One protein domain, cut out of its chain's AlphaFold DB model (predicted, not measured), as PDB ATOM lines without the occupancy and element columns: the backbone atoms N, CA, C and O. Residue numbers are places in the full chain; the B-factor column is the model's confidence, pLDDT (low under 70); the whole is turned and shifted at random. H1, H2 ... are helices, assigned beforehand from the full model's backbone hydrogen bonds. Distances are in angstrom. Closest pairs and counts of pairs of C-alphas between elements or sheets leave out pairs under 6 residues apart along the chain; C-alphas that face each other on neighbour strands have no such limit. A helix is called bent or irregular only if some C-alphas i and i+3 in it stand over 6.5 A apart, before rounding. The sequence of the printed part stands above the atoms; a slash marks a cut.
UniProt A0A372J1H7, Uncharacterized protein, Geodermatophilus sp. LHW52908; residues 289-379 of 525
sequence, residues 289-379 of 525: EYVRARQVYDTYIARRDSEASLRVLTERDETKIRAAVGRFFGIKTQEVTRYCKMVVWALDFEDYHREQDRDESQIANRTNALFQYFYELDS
ATOM      1  N   GLU A 289     -96.810 -47.915 170.631       92.62
ATOM      2  CA  GLU A 289     -96.880 -46.499 170.273       92.62
ATOM      3  C   GLU A 289     -95.555 -45.775 170.532       92.62
ATOM      4  O   GLU A 289     -95.201 -44.882 169.766       92.62
ATOM      5  N   TYR A 290     -94.789 -46.211 171.538       94.19
ATOM      6  CA  TYR A 290     -93.439 -45.711 171.780       94.19
ATOM      7  C   TYR A 290     -92.514 -45.952 170.584       94.19
ATOM      8  O   TYR A 290     -91.889 -45.016 170.094       94.19
ATOM      9  N   VAL A 291     -92.484 -47.181 170.054       91.56
ATOM     10  CA  VAL A 291     -91.673 -47.539 168.878       91.56
ATOM     11  C   VAL A 291     -92.086 -46.695 167.672       91.56
ATOM     12  O   VAL A 291     -91.233 -46.129 166.988       91.56
ATOM     13  N   ARG A 292     -93.399 -46.551 167.444       92.38
ATOM     14  CA  ARG A 292     -93.950 -45.707 166.375       92.38
ATOM     15  C   ARG A 292     -93.486 -44.256 166.514       92.38
ATOM     16  O   ARG A 292     -92.999 -43.662 165.554       92.38
ATOM     17  N   ALA A 293     -93.629 -43.689 167.707       95.31
ATOM     18  CA  ALA A 293     -93.254 -42.314 167.986       95.31
ATOM     19  C   ALA A 293     -91.742 -42.092 167.886       95.31
ATOM     20  O   ALA A 293     -91.328 -41.049 167.386       95.31
ATOM     21  N   ARG A 294     -90.927 -43.072 168.297       94.81
ATOM     22  CA  ARG A 294     -89.467 -43.008 168.200       94.81
ATOM     23  C   ARG A 294     -89.007 -42.933 166.749       94.81
ATOM     24  O   ARG A 294     -88.248 -42.039 166.419       94.81
ATOM     25  N   GLN A 295     -89.568 -43.754 165.860       92.50
ATOM     26  CA  GLN A 295     -89.285 -43.679 164.417       92.50
ATOM     27  C   GLN A 295     -89.651 -42.313 163.814       92.50
ATOM     28  O   GLN A 295     -88.889 -41.736 163.034       92.50
ATOM     29  N   VAL A 296     -90.805 -41.760 164.209       94.94
ATOM     30  CA  VAL A 296     -91.234 -40.416 163.790       94.94
ATOM     31  C   VAL A 296     -90.273 -39.344 164.304       94.94
ATOM     32  O   VAL A 296     -89.922 -38.428 163.558       94.94
ATOM     33  N   TYR A 297     -89.846 -39.456 165.560       97.19
ATOM     34  CA  TYR A 297     -88.911 -38.531 166.186       97.19
ATOM     35  C   TYR A 297     -87.523 -38.594 165.547       97.19
ATOM     36  O   TYR A 297     -87.016 -37.553 165.145       97.19
ATOM     37  N   ASP A 298     -86.955 -39.786 165.373       94.19
ATOM     38  CA  ASP A 298     -85.629 -39.982 164.780       94.19
ATOM     39  C   ASP A 298     -85.596 -39.420 163.344       94.19
ATOM     40  O   ASP A 298     -84.696 -38.666 162.982       94.19
ATOM     41  N   THR A 299     -86.654 -39.658 162.555       93.69
ATOM     42  CA  THR A 299     -86.799 -39.070 161.207       93.69
ATOM     43  C   THR A 299     -86.928 -37.543 161.248       93.69
ATOM     44  O   THR A 299     -86.417 -36.842 160.370       93.69
ATOM     45  N   TYR A 300     -87.639 -37.004 162.244       97.31
ATOM     46  CA  TYR A 300     -87.748 -35.559 162.445       97.31
ATOM     47  C   TYR A 300     -86.393 -34.937 162.789       97.31
ATOM     48  O   TYR A 300     -86.051 -33.922 162.185       97.31
ATOM     49  N   ILE A 301     -85.630 -35.545 163.700       97.50
ATOM     50  CA  ILE A 301     -84.298 -35.081 164.101       97.50
ATOM     51  C   ILE A 301     -83.332 -35.145 162.920       97.50
ATOM     52  O   ILE A 301     -82.769 -34.115 162.574       97.50
ATOM     53  N   ALA A 302     -83.249 -36.268 162.202       92.62
ATOM     54  CA  ALA A 302     -82.371 -36.395 161.036       92.62
ATOM     55  C   ALA A 302     -82.630 -35.304 159.977       92.62
ATOM     56  O   ALA A 302     -81.707 -34.655 159.485       92.62
ATOM     57  N   ARG A 303     -83.906 -35.037 159.659       95.25
ATOM     58  CA  ARG A 303     -84.280 -33.962 158.722       95.25
ATOM     59  C   ARG A 303     -84.010 -32.571 159.288       95.25
ATOM     60  O   ARG A 303     -83.612 -31.680 158.541       95.25
ATOM     61  N   ARG A 304     -84.260 -32.368 160.584       97.19
ATOM     62  CA  ARG A 304     -83.991 -31.103 161.271       97.19
ATOM     63  C   ARG A 304     -82.505 -30.787 161.267       97.19
ATOM     64  O   ARG A 304     -82.160 -29.662 160.937       97.19
ATOM     65  N   ASP A 305     -81.659 -31.754 161.577       95.00
ATOM     66  CA  ASP A 305     -80.215 -31.565 161.678       95.00
ATOM     67  C   ASP A 305     -79.593 -31.360 160.293       95.00
ATOM     68  O   ASP A 305     -78.787 -30.450 160.109       95.00
ATOM     69  N   SER A 306     -80.066 -32.103 159.284       94.25
ATOM     70  CA  SER A 306     -79.714 -31.859 157.880       94.25
ATOM     71  C   SER A 306     -80.039 -30.422 157.449       94.25
ATOM     72  O   SER A 306     -79.161 -29.721 156.952       94.25
ATOM     73  N   GLU A 307     -81.251 -29.920 157.704       95.88
ATOM     74  CA  GLU A 307     -81.617 -28.532 157.377       95.88
ATOM     75  C   GLU A 307     -80.874 -27.496 158.241       95.88
ATOM     76  O   GLU A 307     -80.497 -26.434 157.742       95.88
ATOM     77  N   ALA A 308     -80.643 -27.791 159.525       95.75
ATOM     78  CA  ALA A 308     -79.937 -26.910 160.454       95.75
ATOM     79  C   ALA A 308     -78.458 -26.738 160.083       95.75
ATOM     80  O   ALA A 308     -77.905 -25.657 160.279       95.75
ATOM     81  N   SER A 309     -77.838 -27.767 159.491       95.00
ATOM     82  CA  SER A 309     -76.469 -27.690 158.963       95.00
ATOM     83  C   SER A 309     -76.324 -26.680 157.819       95.00
ATOM     84  O   SER A 309     -75.245 -26.133 157.600       95.00
ATOM     85  N   LEU A 310     -77.420 -26.392 157.109       95.19
ATOM     86  CA  LEU A 310     -77.433 -25.478 155.969       95.19
ATOM     87  C   LEU A 310     -77.805 -24.047 156.377       95.19
ATOM     88  O   LEU A 310     -77.416 -23.097 155.695       95.19
ATOM     89  N   ARG A 311     -78.600 -23.871 157.445       95.81
ATOM     90  CA  ARG A 311     -79.112 -22.560 157.882       95.81
ATOM     91  C   ARG A 311     -79.725 -22.582 159.284       95.81
ATOM     92  O   ARG A 311     -80.191 -23.606 159.769       95.81
ATOM     93  N   VAL A 312     -79.876 -21.397 159.879       96.19
ATOM     94  CA  VAL A 312     -80.659 -21.216 161.113       96.19
ATOM     95  C   VAL A 312     -82.142 -21.491 160.840       96.19
ATOM     96  O   VAL A 312     -82.747 -20.891 159.946       96.19
ATOM     97  N   LEU A 313     -82.734 -22.395 161.621       97.31
ATOM     98  CA  LEU A 313     -84.129 -22.799 161.466       97.31
ATOM     99  C   LEU A 313     -85.090 -21.824 162.150       97.31
ATOM    100  O   LEU A 313     -84.901 -21.440 163.301       97.31
ATOM    101  N   THR A 314     -86.168 -21.470 161.450       97.56
ATOM    102  CA  THR A 314     -87.305 -20.736 162.027       97.56
ATOM    103  C   THR A 314     -88.410 -21.696 162.483       97.56
ATOM    104  O   THR A 314     -88.492 -22.832 162.015       97.56
ATOM    105  N   GLU A 315     -89.355 -21.240 163.314       96.88
ATOM    106  CA  GLU A 315     -90.533 -22.043 163.709       96.88
ATOM    107  C   GLU A 315     -91.371 -22.502 162.495       96.88
ATOM    108  O   GLU A 315     -91.936 -23.604 162.460       96.88
ATOM    109  N   ARG A 316     -91.412 -21.673 161.443       97.44
ATOM    110  CA  ARG A 316     -92.059 -22.022 160.174       97.44
ATOM    111  C   ARG A 316     -91.339 -23.177 159.479       97.44
ATOM    112  O   ARG A 316     -92.008 -24.018 158.878       97.44
ATOM    113  N   ASP A 317     -90.011 -23.222 159.547       97.50
ATOM    114  CA  ASP A 317     -89.219 -24.315 158.982       97.50
ATOM    115  C   ASP A 317     -89.429 -25.604 159.763       97.50
ATOM    116  O   ASP A 317     -89.745 -26.624 159.156       97.50
ATOM    117  N   GLU A 318     -89.412 -25.551 161.097       97.62
ATOM    118  CA  GLU A 318     -89.731 -26.726 161.911       97.62
ATOM    119  C   GLU A 318     -91.130 -27.272 161.602       97.62
ATOM    120  O   GLU A 318     -91.329 -28.478 161.472       97.62
ATOM    121  N   THR A 319     -92.113 -26.388 161.409       97.75
ATOM    122  CA  THR A 319     -93.471 -26.787 161.013       97.75
ATOM    123  C   THR A 319     -93.494 -27.463 159.639       97.75
ATOM    124  O   THR A 319     -94.210 -28.451 159.457       97.75
ATOM    125  N   LYS A 320     -92.700 -26.985 158.670       97.88
ATOM    126  CA  LYS A 320     -92.561 -27.630 157.352       97.88
ATOM    127  C   LYS A 320     -91.894 -28.998 157.458       97.88
ATOM    128  O   LYS A 320     -92.368 -29.929 156.808       97.88
ATOM    129  N   ILE A 321     -90.855 -29.131 158.284       97.94
ATOM    130  CA  ILE A 321     -90.160 -30.401 158.531       97.94
ATOM    131  C   ILE A 321     -91.138 -31.401 159.150       97.94
ATOM    132  O   ILE A 321     -91.323 -32.486 158.604       97.94
ATOM    133  N   ARG A 322     -91.879 -31.010 160.198       98.19
ATOM    134  CA  ARG A 322     -92.931 -31.857 160.794       98.19
ATOM    135  C   ARG A 322     -94.007 -32.242 159.782       98.19
ATOM    136  O   ARG A 322     -94.456 -33.380 159.782       98.19
ATOM    137  N   ALA A 323     -94.418 -31.329 158.902       97.50
ATOM    138  CA  ALA A 323     -95.389 -31.639 157.856       97.50
ATOM    139  C   ALA A 323     -94.832 -32.615 156.803       97.50
ATOM    140  O   ALA A 323     -95.580 -33.445 156.292       97.50
ATOM    141  N   ALA A 324     -93.539 -32.532 156.474       94.81
ATOM    142  CA  ALA A 324     -92.873 -33.483 155.588       94.81
ATOM    143  C   ALA A 324     -92.768 -34.873 156.227       94.81
ATOM    144  O   ALA A 324     -93.126 -35.855 155.584       94.81
ATOM    145  N   VAL A 325     -92.384 -34.942 157.505       94.69
ATOM    146  CA  VAL A 325     -92.392 -36.181 158.301       94.69
ATOM    147  C   VAL A 325     -93.807 -36.761 158.383       94.69
ATOM    148  O   VAL A 325     -93.997 -37.951 158.171       94.69
ATOM    149  N   GLY A 326     -94.821 -35.921 158.607       93.94
ATOM    150  CA  GLY A 326     -96.219 -36.352 158.636       93.94
ATOM    151  C   GLY A 326     -96.661 -36.986 157.319       93.94
ATOM    152  O   GLY A 326     -97.234 -38.070 157.327       93.94
ATOM    153  N   ARG A 327     -96.316 -36.373 156.176       91.25
ATOM    154  CA  ARG A 327     -96.560 -36.974 154.852       91.25
ATOM    155  C   ARG A 327     -95.825 -38.301 154.678       91.25
ATOM    156  O   ARG A 327     -96.436 -39.241 154.189       91.25
ATOM    157  N   PHE A 328     -94.562 -38.372 155.104       88.31
ATOM    158  CA  PHE A 328     -93.761 -39.592 155.022       88.31
ATOM    159  C   PHE A 328     -94.397 -40.744 155.807       88.31
ATOM    160  O   PHE A 328     -94.508 -41.832 155.276       88.31
ATOM    161  N   PHE A 329     -94.901 -40.510 157.019       89.38
ATOM    162  CA  PHE A 329     -95.536 -41.553 157.839       89.38
ATOM    163  C   PHE A 329     -97.051 -41.715 157.623       89.38
ATOM    164  O   PHE A 329     -97.677 -42.534 158.294       89.38
ATOM    165  N   GLY A 330     -97.669 -40.921 156.742       88.75
ATOM    166  CA  GLY A 330     -99.125 -40.915 156.552       88.75
ATOM    167  C   GLY A 330     -99.923 -40.408 157.765       88.75
ATOM    168  O   GLY A 330    -101.064 -40.818 157.959       88.75
ATOM    169  N   ILE A 331     -99.345 -39.525 158.586       92.88
ATOM    170  CA  ILE A 331     -99.960 -38.965 159.804       92.88
ATOM    171  C   ILE A 331    -100.084 -37.442 159.742       92.88
ATOM    172  O   ILE A 331     -99.430 -36.756 158.953       92.88
ATOM    173  N   LYS A 332    -100.927 -36.866 160.603       95.94
ATOM    174  CA  LYS A 332    -101.114 -35.409 160.642       95.94
ATOM    175  C   LYS A 332     -99.915 -34.728 161.303       95.94
ATOM    176  O   LYS A 332     -99.345 -35.237 162.262       95.94
ATOM    177  N   THR A 333     -99.597 -33.496 160.895       97.12
ATOM    178  CA  THR A 333     -98.527 -32.687 161.520       97.12
ATOM    179  C   THR A 333     -98.701 -32.544 163.038       97.12
ATOM    180  O   THR A 333     -97.721 -32.535 163.775       97.12
ATOM    181  N   GLN A 334     -99.946 -32.461 163.525       96.56
ATOM    182  CA  GLN A 334    -100.241 -32.399 164.962       96.56
ATOM    183  C   GLN A 334     -99.814 -33.675 165.705       96.56
ATOM    184  O   GLN A 334     -99.353 -33.586 166.841       96.56
ATOM    185  N   GLU A 335     -99.931 -34.841 165.066       96.25
ATOM    186  CA  GLU A 335     -99.501 -36.123 165.629       96.25
ATOM    187  C   GLU A 335     -97.977 -36.219 165.665       96.25
ATOM    188  O   GLU A 335     -97.430 -36.634 166.680       96.25
ATOM    189  N   VAL A 336     -97.282 -35.727 164.631       97.25
ATOM    190  CA  VAL A 336     -95.813 -35.597 164.645       97.25
ATOM    191  C   VAL A 336     -95.363 -34.728 165.819       97.25
ATOM    192  O   VAL A 336     -94.538 -35.155 166.619       97.25
ATOM    193  N   THR A 337     -95.950 -33.535 165.982       96.81
ATOM    194  CA  THR A 337     -95.644 -32.647 167.116       96.81
ATOM    195  C   THR A 337     -95.890 -33.336 168.458       96.81
ATOM    196  O   THR A 337     -95.086 -33.191 169.378       96.81
ATOM    197  N   ARG A 338     -96.994 -34.086 168.579       96.12
ATOM    198  CA  ARG A 338     -97.314 -34.864 169.780       96.12
ATOM    199  C   ARG A 338     -96.241 -35.921 170.056       96.12
ATOM    200  O   ARG A 338     -95.734 -35.959 171.171       96.12
ATOM    201  N   TYR A 339     -95.870 -36.728 169.063       97.25
ATOM    202  CA  TYR A 339     -94.846 -37.762 169.216       97.25
ATOM    203  C   TYR A 339     -93.483 -37.185 169.573       97.25
ATOM    204  O   TYR A 339     -92.881 -37.667 170.527       97.25
ATOM    205  N   CYS A 340     -93.038 -36.111 168.914       97.19
ATOM    206  CA  CYS A 340     -91.766 -35.478 169.259       97.19
ATOM    207  C   CYS A 340     -91.720 -35.057 170.734       97.19
ATOM    208  O   CYS A 340     -90.745 -35.323 171.422       97.19
ATOM    209  N   LYS A 341     -92.797 -34.449 171.244       96.00
ATOM    210  CA  LYS A 341     -92.879 -34.033 172.651       96.00
ATOM    211  C   LYS A 341     -92.844 -35.211 173.618       96.00
ATOM    212  O   LYS A 341     -92.167 -35.140 174.635       96.00
ATOM    213  N   MET A 342     -93.581 -36.277 173.310       97.19
ATOM    214  CA  MET A 342     -93.620 -37.472 174.154       97.19
ATOM    215  C   MET A 342     -92.270 -38.189 174.177       97.19
ATOM    216  O   MET A 342     -91.850 -38.628 175.239       97.19
ATOM    217  N   VAL A 343     -91.584 -38.284 173.033       97.81
ATOM    218  CA  VAL A 343     -90.267 -38.928 172.943       97.81
ATOM    219  C   VAL A 343     -89.198 -38.129 173.685       97.81
ATOM    220  O   VAL A 343     -88.380 -38.739 174.354       97.81
ATOM    221  N   VAL A 344     -89.230 -36.792 173.650       97.12
ATOM    222  CA  VAL A 344     -88.303 -35.967 174.449       97.12
ATOM    223  C   VAL A 344     -88.449 -36.251 175.949       97.12
ATOM    224  O   VAL A 344     -87.451 -36.451 176.626       97.12
ATOM    225  N   TRP A 345     -89.679 -36.329 176.464       97.62
ATOM    226  CA  TRP A 345     -89.911 -36.690 177.868       97.62
ATOM    227  C   TRP A 345     -89.548 -38.139 178.186       97.62
ATOM    228  O   TRP A 345     -89.054 -38.417 179.272       97.62
ATOM    229  N   ALA A 346     -89.794 -39.056 177.250       97.88
ATOM    230  CA  ALA A 346     -89.378 -40.444 177.387       97.88
ATOM    231  C   ALA A 346     -87.850 -40.555 177.483       97.88
ATOM    232  O   ALA A 346     -87.365 -41.274 178.341       97.88
ATOM    233  N   LEU A 347     -87.108 -39.813 176.657       97.31
ATOM    234  CA  LEU A 347     -85.647 -39.756 176.696       97.31
ATOM    235  C   LEU A 347     -85.124 -39.200 178.022       97.31
ATOM    236  O   LEU A 347     -84.299 -39.849 178.646       97.31
ATOM    237  N   ASP A 348     -85.662 -38.070 178.495       97.75
ATOM    238  CA  ASP A 348     -85.282 -37.485 179.796       97.75
ATOM    239  C   ASP A 348     -85.545 -38.469 180.955       97.75
ATOM    240  O   ASP A 348     -84.733 -38.626 181.862       97.75
ATOM    241  N   PHE A 349     -86.659 -39.204 180.889       98.31
ATOM    242  CA  PHE A 349     -86.976 -40.271 181.838       98.31
ATOM    243  C   PHE A 349     -85.998 -41.453 181.753       98.31
ATOM    244  O   PHE A 349     -85.572 -41.971 182.784       98.31
ATOM    245  N   GLU A 350     -85.650 -41.904 180.544       97.50
ATOM    246  CA  GLU A 350     -84.676 -42.981 180.335       97.50
ATOM    247  C   GLU A 350     -83.286 -42.590 180.848       97.50
ATOM    248  O   GLU A 350     -82.636 -43.395 181.514       97.50
ATOM    249  N   ASP A 351     -82.852 -41.362 180.563       97.38
ATOM    250  CA  ASP A 351     -81.556 -40.820 180.964       97.38
ATOM    251  C   ASP A 351     -81.451 -40.709 182.485       97.38
ATOM    252  O   ASP A 351     -80.515 -41.263 183.062       97.38
ATOM    253  N   TYR A 352     -82.462 -40.129 183.141       98.06
ATOM    254  CA  TYR A 352     -82.538 -40.060 184.600       98.06
ATOM    255  C   TYR A 352     -82.376 -41.438 185.261       98.06
ATOM    256  O   TYR A 352     -81.550 -41.619 186.153       98.06
ATOM    257  N   HIS A 353     -83.124 -42.447 184.806       98.25
ATOM    258  CA  HIS A 353     -83.041 -43.785 185.404       98.25
ATOM    259  C   HIS A 353     -81.733 -44.505 185.074       98.25
ATOM    260  O   HIS A 353     -81.270 -45.313 185.881       98.25
ATOM    261  N   ARG A 354     -81.111 -44.212 183.925       96.62
ATOM    262  CA  ARG A 354     -79.782 -44.737 183.587       96.62
ATOM    263  C   ARG A 354     -78.714 -44.166 184.518       96.62
ATOM    264  O   ARG A 354     -77.842 -44.909 184.949       96.62
ATOM    265  N   GLU A 355     -78.809 -42.887 184.874       96.44
ATOM    266  CA  GLU A 355     -77.917 -42.239 185.849       96.44
ATOM    267  C   GLU A 355     -78.073 -42.802 187.273       96.44
ATOM    268  O   GLU A 355     -77.146 -42.711 188.073       96.44
ATOM    269  N   GLN A 356     -79.213 -43.429 187.582       96.75
ATOM    270  CA  GLN A 356     -79.464 -44.155 188.835       96.75
ATOM    271  C   GLN A 356     -79.060 -45.643 188.771       96.75
ATOM    272  O   GLN A 356     -79.517 -46.439 189.596       96.75
ATOM    273  N   ASP A 357     -78.263 -46.041 187.771       96.25
ATOM    274  CA  ASP A 357     -77.817 -47.422 187.533       96.25
ATOM    275  C   ASP A 357     -78.974 -48.439 187.450       96.25
ATOM    276  O   ASP A 357     -78.843 -49.611 187.826       96.25
ATOM    277  N   ARG A 358     -80.153 -48.008 186.977       95.75
ATOM    278  CA  ARG A 358     -81.272 -48.928 186.743       95.75
ATOM    279  C   ARG A 358     -80.993 -49.781 185.512       95.75
ATOM    280  O   ARG A 358     -80.374 -49.347 184.544       95.75
ATOM    281  N   ASP A 359     -81.514 -51.004 185.538       93.81
ATOM    282  CA  ASP A 359     -81.408 -51.923 184.410       93.81
ATOM    283  C   ASP A 359     -82.071 -51.329 183.157       93.81
ATOM    284  O   ASP A 359     -83.267 -51.027 183.147       93.81
ATOM    285  N   GLU A 360     -81.297 -51.174 182.085       91.06
ATOM    286  CA  GLU A 360     -81.757 -50.521 180.860       91.06
ATOM    287  C   GLU A 360     -82.940 -51.250 180.196       91.06
ATOM    288  O   GLU A 360     -83.765 -50.617 179.533       91.06
ATOM    289  N   SER A 361     -83.072 -52.567 180.379       88.38
ATOM    290  CA  SER A 361     -84.200 -53.336 179.841       88.38
ATOM    291  C   SER A 361     -85.477 -53.043 180.621       88.38
ATOM    292  O   SER A 361     -86.551 -52.871 180.034       88.38
ATOM    293  N   GLN A 362     -85.378 -52.918 181.947       93.00
ATOM    294  CA  GLN A 362     -86.478 -52.436 182.781       93.00
ATOM    295  C   GLN A 362     -86.870 -51.006 182.417       93.00
ATOM    296  O   GLN A 362     -88.067 -50.741 182.292       93.00
ATOM    297  N   ILE A 363     -85.897 -50.117 182.196       95.69
ATOM    298  CA  ILE A 363     -86.142 -48.746 181.731       95.69
ATOM    299  C   ILE A 363     -86.949 -48.767 180.432       95.69
ATOM    300  O   ILE A 363     -88.055 -48.235 180.394       95.69
ATOM    301  N   ALA A 364     -86.461 -49.454 179.399       91.69
ATOM    302  CA  ALA A 364     -87.099 -49.499 178.086       91.69
ATOM    303  C   ALA A 364     -88.538 -50.059 178.149       91.69
ATOM    304  O   ALA A 364     -89.475 -49.498 177.568       91.69
ATOM    305  N   ASN A 365     -88.743 -51.127 178.928       91.38
ATOM    306  CA  ASN A 365     -90.063 -51.715 179.154       91.38
ATOM    307  C   ASN A 365     -91.008 -50.770 179.911       91.38
ATOM    308  O   ASN A 365     -92.189 -50.654 179.559       91.38
ATOM    309  N   ARG A 366     -90.505 -50.064 180.931       95.69
ATOM    310  CA  ARG A 366     -91.276 -49.065 181.680       95.69
ATOM    311  C   ARG A 366     -91.634 -47.869 180.815       95.69
ATOM    312  O   ARG A 366     -92.804 -47.494 180.803       95.69
ATOM    313  N   THR A 367     -90.693 -47.333 180.047       96.50
ATOM    314  CA  THR A 367     -90.927 -46.235 179.104       96.50
ATOM    315  C   THR A 367     -92.015 -46.599 178.101       96.50
ATOM    316  O   THR A 367     -92.957 -45.830 177.909       96.50
ATOM    317  N   ASN A 368     -91.960 -47.803 177.521       94.62
ATOM    318  CA  ASN A 368     -92.987 -48.276 176.596       94.62
ATOM    319  C   ASN A 368     -94.374 -48.374 177.262       94.62
ATOM    320  O   ASN A 368     -95.367 -47.908 176.700       94.62
ATOM    321  N   ALA A 369     -94.453 -48.922 178.480       94.50
ATOM    322  CA  ALA A 369     -95.709 -49.039 179.225       94.50
ATOM    323  C   ALA A 369     -96.288 -47.676 179.650       94.50
ATOM    324  O   ALA A 369     -97.507 -47.489 179.671       94.50
ATOM    325  N   LEU A 370     -95.419 -46.720 179.980       96.44
ATOM    326  CA  LEU A 370     -95.774 -45.377 180.434       96.44
ATOM    327  C   LEU A 370     -95.884 -44.371 179.292       96.44
ATOM    328  O   LEU A 370     -96.175 -43.210 179.556       96.44
ATOM    329  N   PHE A 371     -95.699 -44.771 178.031       96.44
ATOM    330  CA  PHE A 371     -95.496 -43.811 176.948       96.44
ATOM    331  C   PHE A 371     -96.620 -42.768 176.833       96.44
ATOM    332  O   PHE A 371     -96.368 -41.578 176.649       96.44
ATOM    333  N   GLN A 372     -97.874 -43.184 177.047       95.06
ATOM    334  CA  GLN A 372     -99.029 -42.278 177.060       95.06
ATOM    335  C   GLN A 372     -99.007 -41.241 178.192       95.06
ATOM    336  O   GLN A 372     -99.596 -40.174 178.049       95.06
ATOM    337  N   TYR A 373     -98.329 -41.520 179.302       96.56
ATOM    338  CA  TYR A 373     -98.241 -40.623 180.452       96.56
ATOM    339  C   TYR A 373     -97.364 -39.409 180.130       96.56
ATOM    340  O   TYR A 373     -97.665 -38.311 180.593       96.56
ATOM    341  N   PHE A 374     -96.350 -39.556 179.269       96.94
ATOM    342  CA  PHE A 374     -95.492 -38.443 178.848       96.94
ATOM    343  C   PHE A 374     -96.250 -37.357 178.078       96.94
ATOM    344  O   PHE A 374     -95.875 -36.186 178.123       96.94
ATOM    345  N   TYR A 375     -97.360 -37.707 177.420       95.31
ATOM    346  CA  TYR A 375     -98.243 -36.706 176.819       95.31
ATOM    347  C   TYR A 375     -98.852 -35.775 177.877       95.31
ATOM    348  O   TYR A 375     -99.031 -34.581 177.635       95.31
ATOM    349  N   GLU A 376     -99.140 -36.311 179.063       94.69
ATOM    350  CA  GLU A 376     -99.765 -35.553 180.142       94.69
ATOM    351  C   GLU A 376     -98.816 -34.584 180.828       94.69
ATOM    352  O   GLU A 376     -99.281 -33.559 181.331       94.69
ATOM    353  N   LEU A 377     -97.508 -34.849 180.781       94.75
ATOM    354  CA  LEU A 377     -96.497 -33.938 181.313       94.75
ATOM    355  C   LEU A 377     -96.520 -32.586 180.586       94.75
ATOM    356  O   LEU A 377     -96.453 -31.545 181.232       94.75
ATOM    357  N   ASP A 378     -96.709 -32.568 179.262       91.38
ATOM    358  CA  ASP A 378     -96.804 -31.319 178.481       91.38
ATOM    359  C   ASP A 378     -98.243 -30.789 178.320       91.38
ATOM    360  O   ASP A 378     -98.486 -29.784 177.638       91.38
ATOM    361  N   SER A 379     -99.226 -31.443 178.945       89.38
ATOM    362  CA  SER A 379    -100.618 -30.995 178.898       89.38
ATOM    363  C   SER A 379    -100.828 -29.723 179.740       89.38
ATOM    364  O   SER A 379    -100.267 -29.561 180.823       89.38
TER     365      SER A 379
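This is residues 289 to 379 of the 525 residues of an uncharacterized protein of Geodermatophilus sp. LHW52908 (UniProt A0A372J1H7). Two long helices, H1 and H3, cross nearly at right angles close to their first residues and spread from there as a wide V. H2 packs on the H1 arm and on the first residues of H3; H4, sharply kinked, packs on the H3 arm and on the first residues of H1. The printed part has 91 residues with four named helices, in the order H1, H2, H3, H4, and no named strand; the class is all helix. It is only just compact, close to loose, with a radius of gyration of the C-alphas of 14.2 A, and spans 39 by 26 by 22 A.

H1, residues 289 to 310, touches H2, residues 315 to 329, with residues 296 to 304 alone; the closest C-alphas, of Tyr 300 and Val 325, are 6.3 A apart, at a steep tilt of 48 degrees, opposite ways. H3, residues 333 to 355, touches H1 about perpendicular at 81 degrees, closest at the C-alphas of Ala 293 and Tyr 339, 5.0 A. With residues 333 to 337 alone H3 touches H2, about perpendicular at 86 degrees, closest at the C-alphas of Ala 323 and Thr 333, 4.9 A. H4, residues 360 to 377, touches H3 at a steep tilt of 45 degrees, opposite ways, closest at the C-alphas of Met 342 and Phe 374, 5.1 A. With residues 367 to 371 alone H4 touches H1, closest at the C-alphas of Tyr 290 and Asn 368, 5.5 A. H2 and H4 are apart. Every O i to N i+4 pair is within hydrogen-bond range in H2 and H3, 17 of 18 in H1 and 9 of 14 in H4.

H1 begins at C-alpha 289 (-96.880, -46.499, 170.273) and is 32.0 A long; H2 is 21.0 A. H3, 33.3 A, begins at C-alpha 333 (-98.527, -32.687, 161.520). H4, 22.2 A, ends at C-alpha 377 (-96.497, -33.938, 181.313); it is irregular, with C-alphas 369 and 372 7.8 A apart, and has a kink of 66 degrees near residue 371.

The two C-alphas farthest apart, of Arg 316 and Asp 357, are 40.0 A apart. The printed part has no cut, and its three links are tight. The mean pLDDT of the printed part is 95.4, and no printed residue is under 70.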